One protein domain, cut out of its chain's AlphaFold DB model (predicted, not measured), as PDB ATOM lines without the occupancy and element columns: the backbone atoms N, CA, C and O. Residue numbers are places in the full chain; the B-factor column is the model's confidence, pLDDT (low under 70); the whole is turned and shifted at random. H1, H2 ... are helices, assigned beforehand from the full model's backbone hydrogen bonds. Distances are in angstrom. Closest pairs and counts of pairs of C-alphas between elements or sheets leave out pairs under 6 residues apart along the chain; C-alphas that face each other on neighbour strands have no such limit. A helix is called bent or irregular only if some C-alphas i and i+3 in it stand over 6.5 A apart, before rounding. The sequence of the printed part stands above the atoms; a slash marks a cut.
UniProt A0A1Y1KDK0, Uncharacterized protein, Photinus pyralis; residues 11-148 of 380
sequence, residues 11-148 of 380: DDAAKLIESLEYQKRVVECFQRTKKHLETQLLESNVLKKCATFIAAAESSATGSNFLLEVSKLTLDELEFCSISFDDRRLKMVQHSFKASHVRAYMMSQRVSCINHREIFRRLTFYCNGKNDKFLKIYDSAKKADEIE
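What this domain is: This is residues 11 to 148 of the 380 residues of an uncharacterized protein of Photinus pyralis (UniProt A0A1Y1KDK0). H5 forms the core of a compact cluster of mostly crossed helices, with H3, H7, H8 and H9 packed round it. The long H1 passes along one side, and its residues 11 to 18 stick out. The printed part has 138 residues and nine named helices, H1 to H9 in chain order, with no named strand: all helix. It is compact, with a radius of gyration of the C-alphas of 14.7 A, and spans 47 by 36 by 31 A.

How they stand to each other: H1, residues 11 to 37, touches H5, residues 75 to 84, with residues 29 to 33 alone, closest at C-alphas Thr 33 and Ser 84, 5.4 A. H1 touches H6, residues 87 to 96, with residues 22 to 26 alone; C-alphas Tyr 22 and Val 93 are closest, 6.8 A. H2, residues 44 to 47, only just touches H5, with 3 pairs of C-alphas within 8 A, closest Val 46 and Ile 83, 5.8 A. H3, residues 49 to 59, touches the hub H5 about perpendicular, at 77 degrees; C-alphas Cys 50 and Ser 82 are closest, 4.7 A. H4, residues 65 to 70, touches H6, closest at C-alphas Phe 66 and Gln 94, 5.8 A. H7, residues 99 to 109, touches H5 at 90 degrees, about perpendicular; C-alphas Glu 77 and Val 102 are closest, 6.8 A. H8, residues 117 to 127, touches H3 at a shallow tilt of 32 degrees, the same way, closest at C-alphas Cys 50 and Leu 123, 6.6 A. H9, residues 133 to 148, touches H5 with residues 138 to 145 alone, closest at C-alphas Leu 75 and Ala 141, 5.2 A. Every O i to N i+4 pair is within hydrogen-bond range in H1, H3, H4, H5, H7, H8 and H9, and 4 of 6 in H6; H2 is too short for such a pair.

Where its parts are: H1 begins at C-alpha 11 (127.489, 106.677, 167.157) and is 39.1 A long. H6 is irregular: C-alphas 92 and 95 are 7.6 A apart. H9, 23.3 A long, ends at C-alpha 148 (170.775, 113.407, 160.924).

The domain as a whole: The C-alphas farthest apart, Asp 11 and Gly 129, are 47.8 A apart. The printed part has no cut and no long link. Its mean pLDDT is 87.9; residues 40, 115, 128 to 131 and 148 are under 70.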
ATOM      1  N   ASP A  11     126.284 106.639 166.321       94.12
ATOM      2  CA  ASP A  11     127.489 106.677 167.157       94.12
ATOM      3  C   ASP A  11     128.764 106.829 166.317       94.12
ATOM      4  O   ASP A  11     129.688 107.552 166.693       94.12
ATOM      5  N   ASP A  12     128.816 106.188 165.149       93.38
ATOM      6  CA  ASP A  12     129.954 106.298 164.237       93.38
ATOM      7  C   ASP A  12     130.000 107.670 163.555       93.38
ATOM      8  O   ASP A  12     131.077 108.252 163.399       93.38
ATOM      9  N   ALA A  13     128.836 108.237 163.220       93.19
ATOM     10  CA  ALA A  13     128.728 109.611 162.747       93.19
ATOM     11  C   ALA A  13     129.198 110.609 163.810       93.19
ATOM     12  O   ALA A  13     129.957 111.523 163.493       93.19
ATOM     13  N   ALA A  14     128.789 110.422 165.067       93.75
ATOM     14  CA  ALA A  14     129.190 111.277 166.177       93.75
ATOM     15  C   ALA A  14     130.714 111.251 166.385       93.75
ATOM     16  O   ALA A  14     131.337 112.311 166.446       93.75
ATOM     17  N   LYS A  15     131.334 110.062 166.382       92.38
ATOM     18  CA  LYS A  15     132.801 109.911 166.454       92.38
ATOM     19  C   LYS A  15     133.514 110.577 165.278       92.38
ATOM     20  O   LYS A  15     134.563 111.198 165.456       92.38
ATOM     21  N   LEU A  16     132.967 110.453 164.065       92.88
ATOM     22  CA  LEU A  16     133.540 111.091 162.880       92.88
ATOM     23  C   LEU A  16     133.463 112.618 162.980       92.88
ATOM     24  O   LEU A  16     134.450 113.293 162.689       92.88
ATOM     25  N   ILE A  17     132.324 113.161 163.417       93.44
ATOM     26  CA  ILE A  17     132.144 114.599 163.643       93.44
ATOM     27  C   ILE A  17     133.143 115.092 164.691       93.44
ATOM     28  O   ILE A  17     133.863 116.051 164.427       93.44
ATOM     29  N   GLU A  18     133.261 114.407 165.828       90.38
ATOM     30  CA  GLU A  18     134.220 114.756 166.881       90.38
ATOM     31  C   GLU A  18     135.667 114.758 166.357       90.38
ATOM     32  O   GLU A  18     136.426 115.705 166.590       90.38
ATOM     33  N   SER A  19     136.040 113.743 165.569       89.56
ATOM     34  CA  SER A  19     137.361 113.664 164.938       89.56
ATOM     35  C   SER A  19     137.618 114.825 163.972       89.56
ATOM     36  O   SER A  19     138.682 115.450 164.021       89.56
ATOM     37  N   LEU A  20     136.646 115.155 163.116       92.00
ATOM     38  CA  LEU A  20     136.752 116.258 162.159       92.00
ATOM     39  C   LEU A  20     136.798 117.619 162.857       92.00
ATOM     40  O   LEU A  20     137.564 118.494 162.452       92.00
ATOM     41  N   GLU A  21     136.032 117.804 163.929       91.00
ATOM     42  CA  GLU A  21     136.095 119.016 164.739       91.00
ATOM     43  C   GLU A  21     137.461 119.193 165.397       91.00
ATOM     44  O   GLU A  21     137.997 120.304 165.405       91.00
ATOM     45  N   TYR A  22     138.043 118.116 165.929       91.25
ATOM     46  CA  TYR A  22     139.409 118.136 166.439       91.25
ATOM     47  C   TYR A  22     140.399 118.540 165.333       91.25
ATOM     48  O   TYR A  22     141.181 119.477 165.526       91.25
ATOM     49  N   GLN A  23     140.337 117.893 164.163       91.50
ATOM     50  CA  GLN A  23     141.241 118.182 163.044       91.50
ATOM     51  C   GLN A  23     141.125 119.641 162.605       91.50
ATOM     52  O   GLN A  23     142.138 120.326 162.468       91.50
ATOM     53  N   LYS A  24     139.896 120.149 162.468       92.88
ATOM     54  CA  LYS A  24     139.627 121.552 162.143       92.88
ATOM     55  C   LYS A  24     140.314 122.495 163.133       92.88
ATOM     56  O   LYS A  24     141.018 123.408 162.709       92.88
ATOM     57  N   ARG A  25     140.161 122.267 164.443       91.50
ATOM     58  CA  ARG A  25     140.767 123.122 165.483       91.50
ATOM     59  C   ARG A  25     142.293 123.137 165.392       91.50
ATOM     60  O   ARG A  25     142.896 124.202 165.513       91.50
ATOM     61  N   VAL A  26     142.914 121.976 165.178       93.31
ATOM     62  CA  VAL A  26     144.374 121.859 165.033       93.31
ATOM     63  C   VAL A  26     144.856 122.593 163.781       93.31
ATOM     64  O   VAL A  26     145.745 123.438 163.873       93.31
ATOM     65  N   VAL A  27     144.219 122.348 162.634       94.06
ATOM     66  CA  VAL A  27     144.583 122.981 161.357       94.06
ATOM     67  C   VAL A  27     144.403 124.498 161.411       94.06
ATOM     68  O   VAL A  27     145.274 125.226 160.945       94.06
ATOM     69  N   GLU A  28     143.343 125.008 162.042       94.50
ATOM     70  CA  GLU A  28     143.162 126.451 162.239       94.50
ATOM     71  C   GLU A  28     144.286 127.080 163.073       94.50
ATOM     72  O   GLU A  28     144.660 128.232 162.836       94.50
ATOM     73  N   CYS A  29     144.819 126.362 164.068       94.00
ATOM     74  CA  CYS A  29     145.980 126.833 164.823       94.00
ATOM     75  C   CYS A  29     147.208 126.885 163.915       94.00
ATOM     76  O   CYS A  29     147.845 127.929 163.819       94.00
ATOM     77  N   PHE A  30     147.472 125.808 163.181       95.75
ATOM     78  CA  PHE A  30     148.625 125.710 162.294       95.75
ATOM     79  C   PHE A  30     148.606 126.714 161.142       95.75
ATOM     80  O   PHE A  30     149.648 127.264 160.795       95.75
ATOM     81  N   GLN A  31     147.439 127.013 160.572       93.81
ATOM     82  CA  GLN A  31     147.297 128.046 159.542       93.81
ATOM     83  C   GLN A  31     147.651 129.430 160.083       93.81
ATOM     84  O   GLN A  31     148.339 130.201 159.416       93.81
ATOM     85  N   ARG A  32     147.229 129.741 161.315       93.12
ATOM     86  CA  ARG A  32     147.606 130.999 161.972       93.12
ATOM     87  C   ARG A  32     149.102 131.045 162.240       93.12
ATOM     88  O   ARG A  32     149.723 132.060 161.953       93.12
ATOM     89  N   THR A  33     149.683 129.958 162.745       93.50
ATOM     90  CA  THR A  33     151.129 129.864 162.973       93.50
ATOM     91  C   THR A  33     151.909 130.058 161.686       93.50
ATOM     92  O   THR A  33     152.816 130.877 161.657       93.50
ATOM     93  N   LYS A  34     151.519 129.375 160.604       93.12
ATOM     94  CA  LYS A  34     152.134 129.531 159.284       93.12
ATOM     95  C   LYS A  34     152.119 130.993 158.837       93.12
ATOM     96  O   LYS A  34     153.157 131.514 158.466       93.12
ATOM     97  N   LYS A  35     150.979 131.676 158.971       91.19
ATOM     98  CA  LYS A  35     150.873 133.105 158.643       91.19
ATOM     99  C   LYS A  35     151.811 133.977 159.486       91.19
ATOM    100  O   LYS A  35     152.326 134.971 158.991       91.19
ATOM    101  N   HIS A  36     152.043 133.626 160.751       88.12
ATOM    102  CA  HIS A  36     153.043 134.314 161.571       88.12
ATOM    103  C   HIS A  36     154.475 134.023 161.102       88.12
ATOM    104  O   HIS A  36     155.291 134.935 161.095       88.12
ATOM    105  N   LEU A  37     154.769 132.800 160.660       86.19
ATOM    106  CA  LEU A  37     156.077 132.427 160.103       86.19
ATOM    107  C   LEU A  37     156.348 133.045 158.719       86.19
ATOM    108  O   LEU A  37     157.482 133.101 158.272       86.19
ATOM    109  N   GLU A  38     155.326 133.543 158.022       84.31
ATOM    110  CA  GLU A  38     155.517 134.330 156.793       84.31
ATOM    111  C   GLU A  38     155.992 135.766 157.091       84.31
ATOM    112  O   GLU A  38     156.460 136.467 156.194       84.31
ATOM    113  N   THR A  39     155.878 136.230 158.341       75.56
ATOM    114  CA  THR A  39     156.361 137.557 158.749       75.56
ATOM    115  C   THR A  39     157.836 137.508 159.128       75.56
ATOM    116  O   THR A  39     158.287 136.527 159.698       75.56
ATOM    117  N   GLN A  40     158.596 138.577 158.874       61.09
ATOM    118  CA  GLN A  40     160.043 138.602 159.151       61.09
ATOM    119  C   GLN A  40     160.404 138.480 160.643       61.09
ATOM    120  O   GLN A  40     161.512 138.066 160.970       61.09
ATOM    121  N   LEU A  41     159.502 138.870 161.548       75.06
ATOM    122  CA  LEU A  41     159.718 138.870 162.995       75.06
ATOM    123  C   LEU A  41     158.460 138.385 163.701       75.06
ATOM    124  O   LEU A  41     157.391 138.981 163.553       75.06
ATOM    125  N   LEU A  42     158.602 137.358 164.538       82.56
ATOM    126  CA  LEU A  42     157.486 136.886 165.343       82.56
ATOM    127  C   LEU A  42     157.125 137.887 166.442       82.56
ATOM    128  O   LEU A  42     157.951 138.304 167.258       82.56
ATOM    129  N   GLU A  43     155.841 138.228 166.497       85.44
ATOM    130  CA  GLU A  43     155.292 139.073 167.547       85.44
ATOM    131  C   GLU A  43     155.496 138.449 168.946       85.44
ATOM    132  O   GLU A  43     155.447 137.233 169.155       85.44
ATOM    133  N   SER A  44     155.667 139.300 169.961       83.62
ATOM    134  CA  SER A  44     155.901 138.868 171.352       83.62
ATOM    135  C   SER A  44     154.773 137.988 171.915       83.62
ATOM    136  O   SER A  44     155.023 137.074 172.698       83.62
ATOM    137  N   ASN A  45     153.524 138.224 171.506       85.56
ATOM    138  CA  ASN A  45     152.364 137.395 171.863       85.56
ATOM    139  C   ASN A  45     152.469 135.954 171.312       85.56
ATOM    140  O   ASN A  45     152.006 135.030 171.976       85.56
ATOM    141  N   VAL A  46     153.100 135.751 170.151       89.06
ATOM    142  CA  VAL A  46     153.350 134.440 169.543       89.06
ATOM    143  C   VAL A  46     154.449 133.725 170.320       89.06
ATOM    144  O   VAL A  46     154.245 132.596 170.755       89.06
ATOM    145  N   LEU A  47     155.560 134.406 170.612       87.50
ATOM    146  CA  LEU A  47     156.672 133.832 171.385       87.50
ATOM    147  C   LEU A  47     156.299 133.503 172.840       87.50
ATOM    148  O   LEU A  47     156.870 132.592 173.438       87.50
ATOM    149  N   LYS A  48     155.323 134.210 173.429       88.88
ATOM    150  CA  LYS A  48     154.791 133.888 174.766       88.88
ATOM    151  C   LYS A  48     154.118 132.515 174.825       88.88
ATOM    152  O   LYS A  48     154.090 131.920 175.900       88.88
ATOM    153  N   LYS A  49     153.625 131.991 173.699       92.38
ATOM    154  CA  LYS A  49     153.004 130.659 173.638       92.38
ATOM    155  C   LYS A  49     153.997 129.536 173.935       92.38
ATOM    156  O   LYS A  49     153.580 128.524 174.488       92.38
ATOM    157  N   CYS A  50     155.299 129.751 173.709       90.38
ATOM    158  CA  CYS A  50     156.328 128.783 174.093       90.38
ATOM    159  C   CYS A  50     156.226 128.430 175.582       90.38
ATOM    160  O   CYS A  50     156.255 127.259 175.943       90.38
ATOM    161  N   ALA A  51     156.020 129.428 176.450       90.06
ATOM    162  CA  ALA A  51     155.853 129.196 177.884       90.06
ATOM    163  C   ALA A  51     154.609 128.352 178.191       90.06
ATOM    164  O   ALA A  51     154.652 127.476 179.050       90.06
ATOM    165  N   THR A  52     153.507 128.598 177.480       91.38
ATOM    166  CA  THR A  52     152.265 127.832 177.613       91.38
ATOM    167  C   THR A  52     152.460 126.374 177.212       91.38
ATOM    168  O   THR A  52     152.038 125.478 177.940       91.38
ATOM    169  N   PHE A  53     153.111 126.131 176.074       93.06
ATOM    170  CA  PHE A  53     153.350 124.783 175.576       93.06
ATOM    171  C   PHE A  53     154.266 123.986 176.514       93.06
ATOM    172  O   PHE A  53     153.949 122.853 176.874       93.06
ATOM    173  N   ILE A  54     155.338 124.619 177.000       91.62
ATOM    174  CA  ILE A  54     156.246 124.033 177.993       91.62
ATOM    175  C   ILE A  54     155.499 123.730 179.295       91.62
ATOM    176  O   ILE A  54     155.573 122.615 179.802       91.62
ATOM    177  N   ALA A  55     154.711 124.675 179.817       90.50
ATOM    178  CA  ALA A  55     153.939 124.462 181.042       90.50
ATOM    179  C   ALA A  55     152.939 123.298 180.915       90.50
ATOM    180  O   ALA A  55     152.737 122.543 181.871       90.50
ATOM    181  N   ALA A  56     152.333 123.112 179.740       91.44
ATOM    182  CA  ALA A  56     151.462 121.971 179.472       91.44
ATOM    183  C   ALA A  56     152.233 120.644 179.459       91.44
ATOM    184  O   ALA A  56     151.744 119.654 180.003       91.44
ATOM    185  N   ALA A  57     153.444 120.612 178.896       90.75
ATOM    186  CA  ALA A  57     154.305 119.434 178.952       90.75
ATOM    187  C   ALA A  57     154.732 119.113 180.399       90.75
ATOM    188  O   ALA A  57     154.613 117.968 180.833       90.75
ATOM    189  N   GLU A  58     155.126 120.115 181.187       89.81
ATOM    190  CA  GLU A  58     155.551 119.908 182.579       89.81
ATOM    191  C   GLU A  58     154.424 119.408 183.488       89.81
ATOM    192  O   GLU A  58     154.605 118.460 184.265       89.81
ATOM    193  N   SER A  59     153.243 120.018 183.364       89.50
ATOM    194  CA  SER A  59     152.056 119.658 184.150       89.50
ATOM    195  C   SER A  59     151.421 118.332 183.728       89.50
ATOM    196  O   SER A  59     150.627 117.764 184.477       89.50
ATOM    197  N   SER A  60     151.781 117.802 182.557       89.12
ATOM    198  CA  SER A  60     151.272 116.519 182.085       89.12
ATOM    199  C   SER A  60     151.821 115.354 182.915       89.12
ATOM    200  O   SER A  60     153.003 115.305 183.279       89.12
ATOM    201  N   ALA A  61     150.960 114.375 183.202       88.31
ATOM    202  CA  ALA A  61     151.360 113.149 183.886       88.31
ATOM    203  C   ALA A  61     152.427 112.400 183.072       88.31
ATOM    204  O   ALA A  61     152.341 112.329 181.840       88.31
ATOM    205  N   THR A  62     153.426 111.834 183.753       85.62
ATOM    206  CA  THR A  62     154.453 110.997 183.118       85.62
ATOM    207  C   THR A  62     153.777 109.848 182.367       85.62
ATOM    208  O   THR A  62     152.970 109.130 182.947       85.62
ATOM    209  N   GLY A  63     154.070 109.698 181.072       83.25
ATOM    210  CA  GLY A  63     153.429 108.693 180.212       83.25
ATOM    211  C   GLY A  63     152.059 109.087 179.643       83.25
ATOM    212  O   GLY A  63     151.412 108.266 179.004       83.25
ATOM    213  N   SER A  64     151.602 110.328 179.841       90.94
ATOM    214  CA  SER A  64     150.409 110.838 179.150       90.94
ATOM    215  C   SER A  64     150.579 110.810 177.627       90.94
ATOM    216  O   SER A  64     151.681 111.023 177.114       90.94
ATOM    217  N   ASN A  65     149.467 110.617 176.901       92.31
ATOM    218  CA  ASN A  65     149.458 110.637 175.433       92.31
ATOM    219  C   ASN A  65     150.132 111.902 174.881       92.31
ATOM    220  O   ASN A  65     150.961 111.823 173.984       92.31
ATOM    221  N   PHE A  66     149.838 113.058 175.482       92.69
ATOM    222  CA  PHE A  66     150.433 114.326 175.080       92.69
ATOM    223  C   PHE A  66     151.964 114.312 175.164       92.69
ATOM    224  O   PHE A  66     152.618 114.605 174.171       92.69
ATOM    225  N   LEU A  67     152.552 113.921 176.301       92.25
ATOM    226  CA  LEU A  67     154.013 113.875 176.445       92.25
ATOM    227  C   LEU A  67     154.665 112.851 175.514       92.25
ATOM    228  O   LEU A  67     155.718 113.134 174.944       92.25
ATOM    229  N   LEU A  68     154.040 111.683 175.340       93.56
ATOM    230  CA  LEU A  68     154.534 110.657 174.420       93.56
ATOM    231  C   LEU A  68     154.551 111.169 172.980       93.56
ATOM    232  O   LEU A  68     155.524 110.952 172.268       93.56
ATOM    233  N   GLU A  69     153.510 111.873 172.549       95.69
ATOM    234  CA  GLU A  69     153.449 112.441 171.205       95.69
ATOM    235  C   GLU A  69     154.403 113.629 171.040       95.69
ATOM    236  O   GLU A  69     155.102 113.697 170.037       95.69
ATOM    237  N   VAL A  70     154.529 114.511 172.036       94.56
ATOM    238  CA  VAL A  70     155.514 115.609 172.011       94.56
ATOM    239  C   VAL A  70     156.946 115.074 171.915       94.56
ATOM    240  O   VAL A  70     157.755 115.643 171.190       94.56
ATOM    241  N   SER A  71     157.254 113.943 172.558       94.12
ATOM    242  CA  SER A  71     158.581 113.311 172.478       94.12
ATOM    243  C   SER A  71     158.945 112.730 171.104       94.12
ATOM    244  O   SER A  71     160.104 112.403 170.875       94.12
ATOM    245  N   LYS A  72     157.971 112.603 170.191       94.75
ATOM    246  CA  LYS A  72     158.167 112.099 168.819       94.75
ATOM    247  C   LYS A  72     158.400 113.210 167.793       94.75
ATOM    248  O   LYS A  72     158.515 112.903 166.604       94.75
ATOM    249  N   LEU A  73     158.348 114.473 168.216       94.12
ATOM    250  CA  LEU A  73     158.533 115.622 167.336       94.12
ATOM    251  C   LEU A  73     160.023 115.820 167.042       94.12
ATOM    252  O   LEU A  73     160.855 115.677 167.940       94.12
ATOM    253  N   THR A  74     160.350 116.176 165.800       92.25
ATOM    254  CA  THR A  74     161.680 116.705 165.461       92.25
ATOM    255  C   THR A  74     161.877 118.087 166.082       92.25
ATOM    256  O   THR A  74     160.926 118.689 166.589       92.25
ATOM    257  N   LEU A  75     163.100 118.623 166.032       90.75
ATOM    258  CA  LEU A  75     163.369 119.960 166.560       90.75
ATOM    259  C   LEU A  75     162.501 121.029 165.866       90.75
ATOM    260  O   LEU A  75     161.828 121.800 166.549       90.75
ATOM    261  N   ASP A  76     162.422 121.002 164.532       90.19
ATOM    262  CA  ASP A  76     161.601 121.931 163.736       90.19
ATOM    263  C   ASP A  76     160.093 121.787 164.050       90.19
ATOM    264  O   ASP A  76     159.369 122.770 164.224       90.19
ATOM    265  N   GLU A  77     159.605 120.551 164.216       94.38
ATOM    266  CA  GLU A  77     158.210 120.276 164.586       94.38
ATOM    267  C   GLU A  77     157.875 120.742 166.013       94.38
ATOM    268  O   GLU A  77     156.763 121.217 166.285       94.38
ATOM    269  N   LEU A  78     158.831 120.609 166.934       93.69
ATOM    270  CA  LEU A  78     158.705 121.033 168.323       93.69
ATOM    271  C   LEU A  78     158.673 122.562 168.429       93.69
ATOM    272  O   LEU A  78     157.846 123.108 169.168       93.69
ATOM    273  N   GLU A  79     159.508 123.259 167.657       93.31
ATOM    274  CA  GLU A  79     159.479 124.718 167.522       93.31
ATOM    275  C   GLU A  79     158.131 125.204 166.993       93.31
ATOM    276  O   GLU A  79     157.479 126.047 167.621       93.31
ATOM    277  N   PHE A  80     157.660 124.602 165.900       95.44
ATOM    278  CA  PHE A  80     156.373 124.929 165.301       95.44
ATOM    279  C   PHE A  80     155.208 124.742 166.284       95.44
ATOM    280  O   PHE A  80     154.342 125.616 166.425       95.44
ATOM    281  N   CYS A  81     155.179 123.622 167.010       95.06
ATOM    282  CA  CYS A  81     154.138 123.353 168.003       95.06
ATOM    283  C   CYS A  81     154.170 124.349 169.165       95.06
ATOM    284  O   CYS A  81     153.112 124.800 169.617       95.06
ATOM    285  N   SER A  82     155.368 124.737 169.604       94.19
ATOM    286  CA  SER A  82     155.571 125.619 170.754       94.19
ATOM    287  C   SER A  82     154.968 127.012 170.568       94.19
ATOM    288  O   SER A  82     154.570 127.645 171.544       94.19
ATOM    289  N   ILE A  83     154.831 127.479 169.327       95.25
ATOM    290  CA  ILE A  83     154.192 128.766 169.005       95.25
ATOM    291  C   ILE A  83     152.764 128.632 168.450       95.25
ATOM    292  O   ILE A  83     152.101 129.637 168.170       95.25
ATOM    293  N   SER A  84     152.258 127.406 168.298       94.69
ATOM    294  CA  SER A  84     150.980 127.162 167.623       94.69
ATOM    295  C   SER A  84     149.753 127.309 168.509       94.69
ATOM    296  O   SER A  84     148.691 127.723 168.037       94.69
ATOM    297  N   PHE A  85     149.885 127.027 169.803       93.38
ATOM    298  CA  PHE A  85     148.742 126.936 170.702       93.38
ATOM    299  C   PHE A  85     148.814 127.978 171.816       93.38
ATOM    300  O   PHE A  85     149.818 128.102 172.508       93.38
ATOM    301  N   ASP A  86     147.725 128.725 171.998       90.69
ATOM    302  CA  ASP A  86     147.475 129.422 173.262       90.69
ATOM    303  C   ASP A  86     146.922 128.440 174.314       90.69
ATOM    304  O   ASP A  86     146.563 127.306 173.990       90.69
ATOM    305  N   ASP A  87     146.844 128.871 175.575       89.31
ATOM    306  CA  ASP A  87     146.491 127.999 176.709       89.31
ATOM    307  C   ASP A  87     145.129 127.324 176.526       89.31
ATOM    308  O   ASP A  87     144.975 126.118 176.735       89.31
ATOM    309  N   ARG A  88     144.139 128.089 176.056       90.88
ATOM    310  CA  ARG A  88     142.784 127.585 175.836       90.88
ATOM    311  C   ARG A  88     142.767 126.538 174.727       90.88
ATOM    312  O   ARG A  88     142.168 125.479 174.899       90.88
ATOM    313  N   ARG A  89     143.406 126.825 173.592       90.50
ATOM    314  CA  ARG A  89     143.441 125.919 172.436       90.50
ATOM    315  C   ARG A  89     144.213 124.649 172.742       90.50
ATOM    316  O   ARG A  89     143.756 123.578 172.360       90.50
ATOM    317  N   LEU A  90     145.330 124.766 173.459       91.94
ATOM    318  CA  LEU A  90     146.157 123.625 173.823       91.94
ATOM    319  C   LEU A  90     145.368 122.630 174.674       91.94
ATOM    320  O   LEU A  90     145.294 121.460 174.313       91.94
ATOM    321  N   LYS A  91     144.672 123.102 175.717       91.19
ATOM    322  CA  LYS A  91     143.808 122.261 176.570       91.19
ATOM    323  C   LYS A  91     142.746 121.499 175.774       91.19
ATOM    324  O   LYS A  91     142.456 120.344 176.074       91.19
ATOM    325  N   MET A  92     142.187 122.122 174.736       88.69
ATOM    326  CA  MET A  92     141.154 121.503 173.898       88.69
ATOM    327  C   MET A  92     141.692 120.388 172.996       88.69
ATOM    328  O   MET A  92     140.923 119.503 172.628       88.69
ATOM    329  N   VAL A  93     142.977 120.415 172.631       89.50
ATOM    330  CA  VAL A  93     143.581 119.431 171.715       89.50
ATOM    331  C   VAL A  93     144.529 118.456 172.411       89.50
ATOM    332  O   VAL A  93     144.895 117.454 171.808       89.50
ATOM    333  N   GLN A  94     144.901 118.711 173.668       89.25
ATOM    334  CA  GLN A  94     145.952 117.995 174.399       89.25
ATOM    335  C   GLN A  94     145.737 116.476 174.447       89.25
ATOM    336  O   GLN A  94     146.665 115.714 174.192       89.25
ATOM    337  N   HIS A  95     144.513 116.028 174.735       88.44
ATOM    338  CA  HIS A  95     144.190 114.603 174.873       88.44
ATOM    339  C   HIS A  95     144.276 113.841 173.537       88.44
ATOM    340  O   HIS A  95     144.667 112.677 173.522       88.44
ATOM    341  N   SER A  96     143.983 114.519 172.425       89.19
ATOM    342  CA  SER A  96     143.967 113.952 171.070       89.19
ATOM    343  C   SER A  96     145.177 114.368 170.228       89.19
ATOM    344  O   SER A  96     145.215 114.090 169.033       89.19
ATOM    345  N   PHE A  97     146.157 115.061 170.815       92.56
ATOM    346  CA  PHE A  97     147.356 115.528 170.120       92.56
ATOM    347  C   PHE A  97     148.114 114.345 169.505       92.56
ATOM    348  O   PHE A  97     148.243 113.307 170.149       92.56
ATOM    349  N   LYS A  98     148.596 114.503 168.266       93.94
ATOM    350  CA  LYS A  98     149.415 113.503 167.568       93.94
ATOM    351  C   LYS A  98     150.529 114.179 166.780       93.94
ATOM    352  O   LYS A  98     150.254 115.082 165.987       93.94
ATOM    353  N   ALA A  99     151.756 113.687 166.923       94.06
ATOM    354  CA  ALA A  99     152.916 114.170 166.179       94.06
ATOM    355  C   ALA A  99     152.760 113.965 164.668       94.06
ATOM    356  O   ALA A  99     153.139 114.820 163.873       94.06
ATOM    357  N   SER A 100     152.116 112.870 164.255       93.62
ATOM    358  CA  SER A 100     151.857 112.589 162.839       93.62
ATOM    359  C   SER A 100     151.009 113.667 162.157       93.62
ATOM    360  O   SER A 100     151.225 113.947 160.980       93.62
ATOM    361  N   HIS A 101     150.083 114.308 162.879       94.12
ATOM    362  CA  HIS A 101     149.285 115.408 162.333       94.12
ATOM    363  C   HIS A 101     150.127 116.670 162.115       94.12
ATOM    364  O   HIS A 101     149.963 117.340 161.097       94.12
ATOM    365  N   VAL A 102     151.043 116.972 163.044       95.25
ATOM    366  CA  VAL A 102     152.003 118.084 162.920       95.25
ATOM    367  C   VAL A 102     152.867 117.871 161.681       95.25
ATOM    368  O   VAL A 102     152.891 118.716 160.788       95.25
ATOM    369  N   ARG A 103     153.489 116.692 161.588       95.25
ATOM    370  CA  ARG A 103     154.365 116.296 160.484       95.25
ATOM    371  C   ARG A 103     153.668 116.358 159.133       95.25
ATOM    372  O   ARG A 103     154.177 116.970 158.199       95.25
ATOM    373  N   ALA A 104     152.475 115.765 159.028       90.44
ATOM    374  CA  ALA A 104     151.692 115.778 157.795       90.44
ATOM    375  C   ALA A 104     151.341 117.209 157.356       90.44
ATOM    376  O   ALA A 104     151.421 117.536 156.168       90.44
ATOM    377  N   TYR A 105     150.995 118.085 158.304       94.94
ATOM    378  CA  TYR A 105     150.732 119.486 158.000       94.94
ATOM    379  C   TYR A 105     151.999 120.216 157.538       94.94
ATOM    380  O   TYR A 105     151.982 120.819 156.467       94.94
ATOM    381  N   MET A 106     153.099 120.142 158.294       93.12
ATOM    382  CA  MET A 106     154.344 120.842 157.953       93.12
ATOM    383  C   MET A 106     154.896 120.400 156.596       93.12
ATOM    384  O   MET A 106     155.221 121.252 155.774       93.12
ATOM    385  N   MET A 107     154.886 119.096 156.306       88.06
ATOM    386  CA  MET A 107     155.314 118.550 155.014       88.06
ATOM    387  C   MET A 107     154.412 119.011 153.862       88.06
ATOM    388  O   MET A 107     154.899 119.508 152.848       88.06
ATOM    389  N   SER A 108     153.087 118.897 154.011       86.44
ATOM    390  CA  SER A 108     152.148 119.278 152.942       86.44
ATOM    391  C   SER A 108     152.132 120.783 152.667       86.44
ATOM    392  O   SER A 108     151.930 121.202 151.529       86.44
ATOM    393  N   GLN A 109     152.356 121.598 153.697       92.69
ATOM    394  CA  GLN A 109     152.347 123.056 153.605       92.69
ATOM    395  C   GLN A 109     153.738 123.672 153.448       92.69
ATOM    396  O   GLN A 109     153.820 124.899 153.354       92.69
ATOM    397  N   ARG A 110     154.791 122.838 153.406       86.94
ATOM    398  CA  ARG A 110     156.210 123.224 153.348       86.94
ATOM    399  C   ARG A 110     156.576 124.269 154.404       86.94
ATOM    400  O   ARG A 110     157.199 125.282 154.102       86.94
ATOM    401  N   VAL A 111     156.113 124.051 155.632       89.19
ATOM    402  CA  VAL A 111     156.391 124.940 156.765       89.19
ATOM    403  C   VAL A 111     157.702 124.527 157.409       89.19
ATOM    404  O   VAL A 111     157.896 123.344 157.673       89.19
ATOM    405  N   SER A 112     158.554 125.508 157.695       86.00
ATOM    406  CA  SER A 112     159.770 125.322 158.480       86.00
ATOM    407  C   SER A 112     159.993 126.513 159.409       86.00
ATOM    408  O   SER A 112     159.692 127.656 159.049       86.00
ATOM    409  N   CYS A 113     160.506 126.243 160.604       82.81
ATOM    410  CA  CYS A 113     160.871 127.232 161.610       82.81
ATOM    411  C   CYS A 113     162.357 127.621 161.558       82.81
ATOM    412  O   CYS A 113     162.745 128.550 162.260       82.81
ATOM    413  N   ILE A 114     163.161 127.027 160.663       71.31
ATOM    414  CA  ILE A 114     164.617 127.257 160.523       71.31
ATOM    415  C   ILE A 114     165.001 128.752 160.452       71.31
ATOM    416  O   ILE A 114     166.039 129.166 160.978       71.31
ATOM    417  N   ASN A 115     164.158 129.588 159.837       63.88
ATOM    418  CA  ASN A 115     164.405 131.026 159.687       63.88
ATOM    419  C   ASN A 115     164.061 131.856 160.944       63.88
ATOM    420  O   ASN A 115     164.468 133.012 161.037       63.88
ATOM    421  N   HIS A 116     163.374 131.276 161.934       76.62
ATOM    422  CA  HIS A 116     162.869 131.946 163.138       76.62
ATOM    423  C   HIS A 116     163.657 131.565 164.392       76.62
ATOM    424  O   HIS A 116     163.127 131.016 165.364       76.62
ATOM    425  N   ARG A 117     164.952 131.909 164.406       77.31
ATOM    426  CA  ARG A 117     165.870 131.597 165.523       77.31
ATOM    427  C   ARG A 117     165.432 132.191 166.867       77.31
ATOM    428  O   ARG A 117     165.929 131.782 167.917       77.31
ATOM    429  N   GLU A 118     164.524 133.162 166.882       83.38
ATOM    430  CA  GLU A 118     163.888 133.674 168.093       83.38
ATOM    431  C   GLU A 118     163.048 132.622 168.836       83.38
ATOM    432  O   GLU A 118     162.985 132.690 170.066       83.38
ATOM    433  N   ILE A 119     162.466 131.636 168.136       86.81
ATOM    434  CA  ILE A 119     161.749 130.510 168.754       86.81
ATOM    435  C   ILE A 119     162.755 129.640 169.501       86.81
ATOM    436  O   ILE A 119     162.614 129.448 170.711       86.81
ATOM    437  N   PHE A 120     163.822 129.220 168.813       84.31
ATOM    438  CA  PHE A 120     164.918 128.443 169.390       84.31
ATOM    439  C   PHE A 120     165.518 129.126 170.626       84.31
ATOM    440  O   PHE A 120     165.639 128.523 171.696       84.31
ATOM    441  N   ARG A 121     165.851 130.424 170.527       83.88
ATOM    442  CA  ARG A 121     166.382 131.206 171.663       83.88
ATOM    443  C   ARG A 121     165.409 131.228 172.836       83.88
ATOM    444  O   ARG A 121     165.838 131.153 173.985       83.88
ATOM    445  N   ARG A 122     164.108 131.344 172.559       86.81
ATOM    446  CA  ARG A 122     163.071 131.384 173.590       86.81
ATOM    447  C   ARG A 122     162.909 130.032 174.282       86.81
ATOM    448  O   ARG A 122     162.824 130.007 175.506       86.81
ATOM    449  N   LEU A 123     162.897 128.935 173.528       86.56
ATOM    450  CA  LEU A 123     162.853 127.578 174.079       86.56
ATOM    451  C   LEU A 123     164.098 127.282 174.916       86.56
ATOM    452  O   LEU A 123     163.970 126.888 176.071       86.56
ATOM    453  N   THR A 124     165.282 127.599 174.388       85.00
ATOM    454  CA  THR A 124     166.558 127.473 175.108       85.00
ATOM    455  C   THR A 124     166.558 128.282 176.409       85.00
ATOM    456  O   THR A 124     166.973 127.775 177.445       85.00
ATOM    457  N   PHE A 125     166.033 129.514 176.401       85.12
ATOM    458  CA  PHE A 125     165.903 130.329 177.614       85.12
ATOM    459  C   PHE A 125     165.012 129.672 178.678       85.12
ATOM    460  O   PHE A 125     165.381 129.658 179.847       85.12
ATOM    461  N   TYR A 126     163.859 129.117 178.293       82.00
ATOM    462  CA  TYR A 126     162.974 128.432 179.242       82.00
ATOM    463  C   TYR A 126     163.555 127.107 179.756       82.00
ATOM    464  O   TYR A 126     163.237 126.697 180.869       82.00
ATOM    465  N   CYS A 127     164.414 126.471 178.963       78.19
ATOM    466  CA  CYS A 127     165.114 125.237 179.305       78.19
ATOM    467  C   CYS A 127     166.342 125.481 180.210       78.19
ATOM    468  O   CYS A 127     166.649 124.660 181.075       78.19
ATOM    469  N   ASN A 128     167.009 126.634 180.076       67.56
ATOM    470  CA  ASN A 128     168.165 127.039 180.882       67.56
ATOM    471  C   ASN A 128     167.746 127.473 182.296       67.56
ATOM    472  O   ASN A 128     167.713 128.659 182.626       67.56
ATOM    473  N   GLY A 129     167.433 126.503 183.151       59.09
ATOM    474  CA  GLY A 129     167.202 126.775 184.570       59.09
ATOM    475  C   GLY A 129     166.628 125.636 185.401       59.09
ATOM    476  O   GLY A 129     166.524 125.802 186.616       59.09
ATOM    477  N   LYS A 130     166.235 124.502 184.804       59.09
ATOM    478  CA  LYS A 130     165.583 123.404 185.534       59.09
ATOM    479  C   LYS A 130     165.830 122.034 184.897       59.09
ATOM    480  O   LYS A 130     166.034 121.937 183.696       59.09
ATOM    481  N   ASN A 131     165.781 120.972 185.702       56.84
ATOM    482  CA  ASN A 131     165.934 119.584 185.253       56.84
ATOM    483  C   ASN A 131     164.549 118.974 184.944       56.84
ATOM    484  O   ASN A 131     164.058 118.098 185.657       56.84
ATOM    485  N   ASP A 132     163.906 119.523 183.912       78.75
ATOM    486  CA  ASP A 132     162.467 119.407 183.640       78.75
ATOM    487  C   ASP A 132     162.132 118.368 182.540       78.75
ATOM    488  O   ASP A 132     163.008 117.911 181.798       78.75
ATOM    489  N   LYS A 133     160.863 117.933 182.433       88.31
ATOM    490  CA  LYS A 133     160.445 116.865 181.491       88.31
ATOM    491  C   LYS A 133     160.610 117.294 180.032       88.31
ATOM    492  O   LYS A 133     161.064 116.508 179.203       88.31
ATOM    493  N   PHE A 134     160.242 118.533 179.732       89.06
ATOM    494  CA  PHE A 134     160.340 119.142 178.417       89.06
ATOM    495  C   PHE A 134     161.796 119.322 177.998       89.06
ATOM    496  O   PHE A 134     162.113 119.044 176.847       89.06
ATOM    497  N   LEU A 135     162.693 119.691 178.925       88.81
ATOM    498  CA  LEU A 135     164.127 119.802 178.636       88.81
ATOM    499  C   LEU A 135     164.681 118.482 178.085       88.81
ATOM    500  O   LEU A 135     165.366 118.483 177.070       88.81
ATOM    501  N   LYS A 136     164.318 117.342 178.686       89.56
ATOM    502  CA  LYS A 136     164.758 116.023 178.195       89.56
ATOM    503  C   LYS A 136     164.282 115.738 176.773       89.56
ATOM    504  O   LYS A 136     165.028 115.153 175.989       89.56
ATOM    505  N   ILE A 137     163.049 116.128 176.449       91.06
ATOM    506  CA  ILE A 137     162.499 115.988 175.096       91.06
ATOM    507  C   ILE A 137     163.257 116.901 174.130       91.06
ATOM    508  O   ILE A 137     163.700 116.442 173.082       91.06
ATOM    509  N   TYR A 138     163.451 118.162 174.510       90.50
ATOM    510  CA  TYR A 138     164.140 119.163 173.707       90.50
ATOM    511  C   TYR A 138     165.594 118.769 173.410       90.50
ATOM    512  O   TYR A 138     166.005 118.774 172.254       90.50
ATOM    513  N   ASP A 139     166.346 118.332 174.422       88.94
ATOM    514  CA  ASP A 139     167.725 117.859 174.260       88.94
ATOM    515  C   ASP A 139     167.805 116.601 173.388       88.94
ATOM    516  O   ASP A 139     168.746 116.442 172.612       88.94
ATOM    517  N   SER A 140     166.824 115.700 173.500       89.19
ATOM    518  CA  SER A 140     166.766 114.493 172.667       89.19
ATOM    519  C   SER A 140     166.493 114.838 171.205       89.19
ATOM    520  O   SER A 140     167.180 114.323 170.326       89.19
ATOM    521  N   ALA A 141     165.543 115.742 170.944       88.19
ATOM    522  CA  ALA A 141     165.242 116.226 169.599       88.19
ATOM    523  C   ALA A 141     166.442 116.961 168.986       88.19
ATOM    524  O   ALA A 141     166.775 116.728 167.829       88.19
ATOM    525  N   LYS A 142     167.143 117.780 169.780       86.81
ATOM    526  CA  LYS A 142     168.348 118.491 169.345       86.81
ATOM    527  C   LYS A 142     169.487 117.538 168.968       86.81
ATOM    528  O   LYS A 142     170.102 117.706 167.926       86.81
ATOM    529  N   LYS A 143     169.743 116.508 169.781       86.38
ATOM    530  CA  LYS A 143     170.760 115.489 169.470       86.38
ATOM    531  C   LYS A 143     170.409 114.674 168.227       86.38
ATOM    532  O   LYS A 143     171.299 114.331 167.462       86.38
ATOM    533  N   ALA A 144     169.133 114.340 168.040       80.75
ATOM    534  CA  ALA A 144     168.684 113.623 166.848       80.75
ATOM    535  C   ALA A 144     168.899 114.456 165.573       80.75
ATOM    536  O   ALA A 144     169.376 113.918 164.577       80.75
ATOM    537  N   ASP A 145     168.633 115.762 165.641       78.81
ATOM    538  CA  ASP A 145     168.883 116.719 164.556       78.81
ATOM    539  C   ASP A 145     170.386 116.812 164.214       78.81
ATOM    540  O   ASP A 145     170.777 116.702 163.056       78.81
ATOM    541  N   GLU A 146     171.253 116.883 165.233       75.94
ATOM    542  CA  GLU A 146     172.717 116.874 165.065       75.94
ATOM    543  C   GLU A 146     173.232 115.569 164.410       75.94
ATOM    544  O   GLU A 146     174.166 115.601 163.604       75.94
ATOM    545  N   ILE A 147     172.606 114.420 164.699       71.50
ATOM    546  CA  ILE A 147     172.964 113.117 164.109       71.50
ATOM    547  C   ILE A 147     172.500 113.015 162.646       71.50
ATOM    548  O   ILE A 147     173.276 112.570 161.798       71.50
ATOM    549  N   GLU A 148     171.279 113.445 162.310       59.53
ATOM    550  CA  GLU A 148     170.775 113.407 160.924       59.53
ATOM    551  C   GLU A 148     171.610 114.277 159.970       59.53
ATOM    552  O   GLU A 148     171.870 113.869 158.833       59.53
TER     553      GLU A 148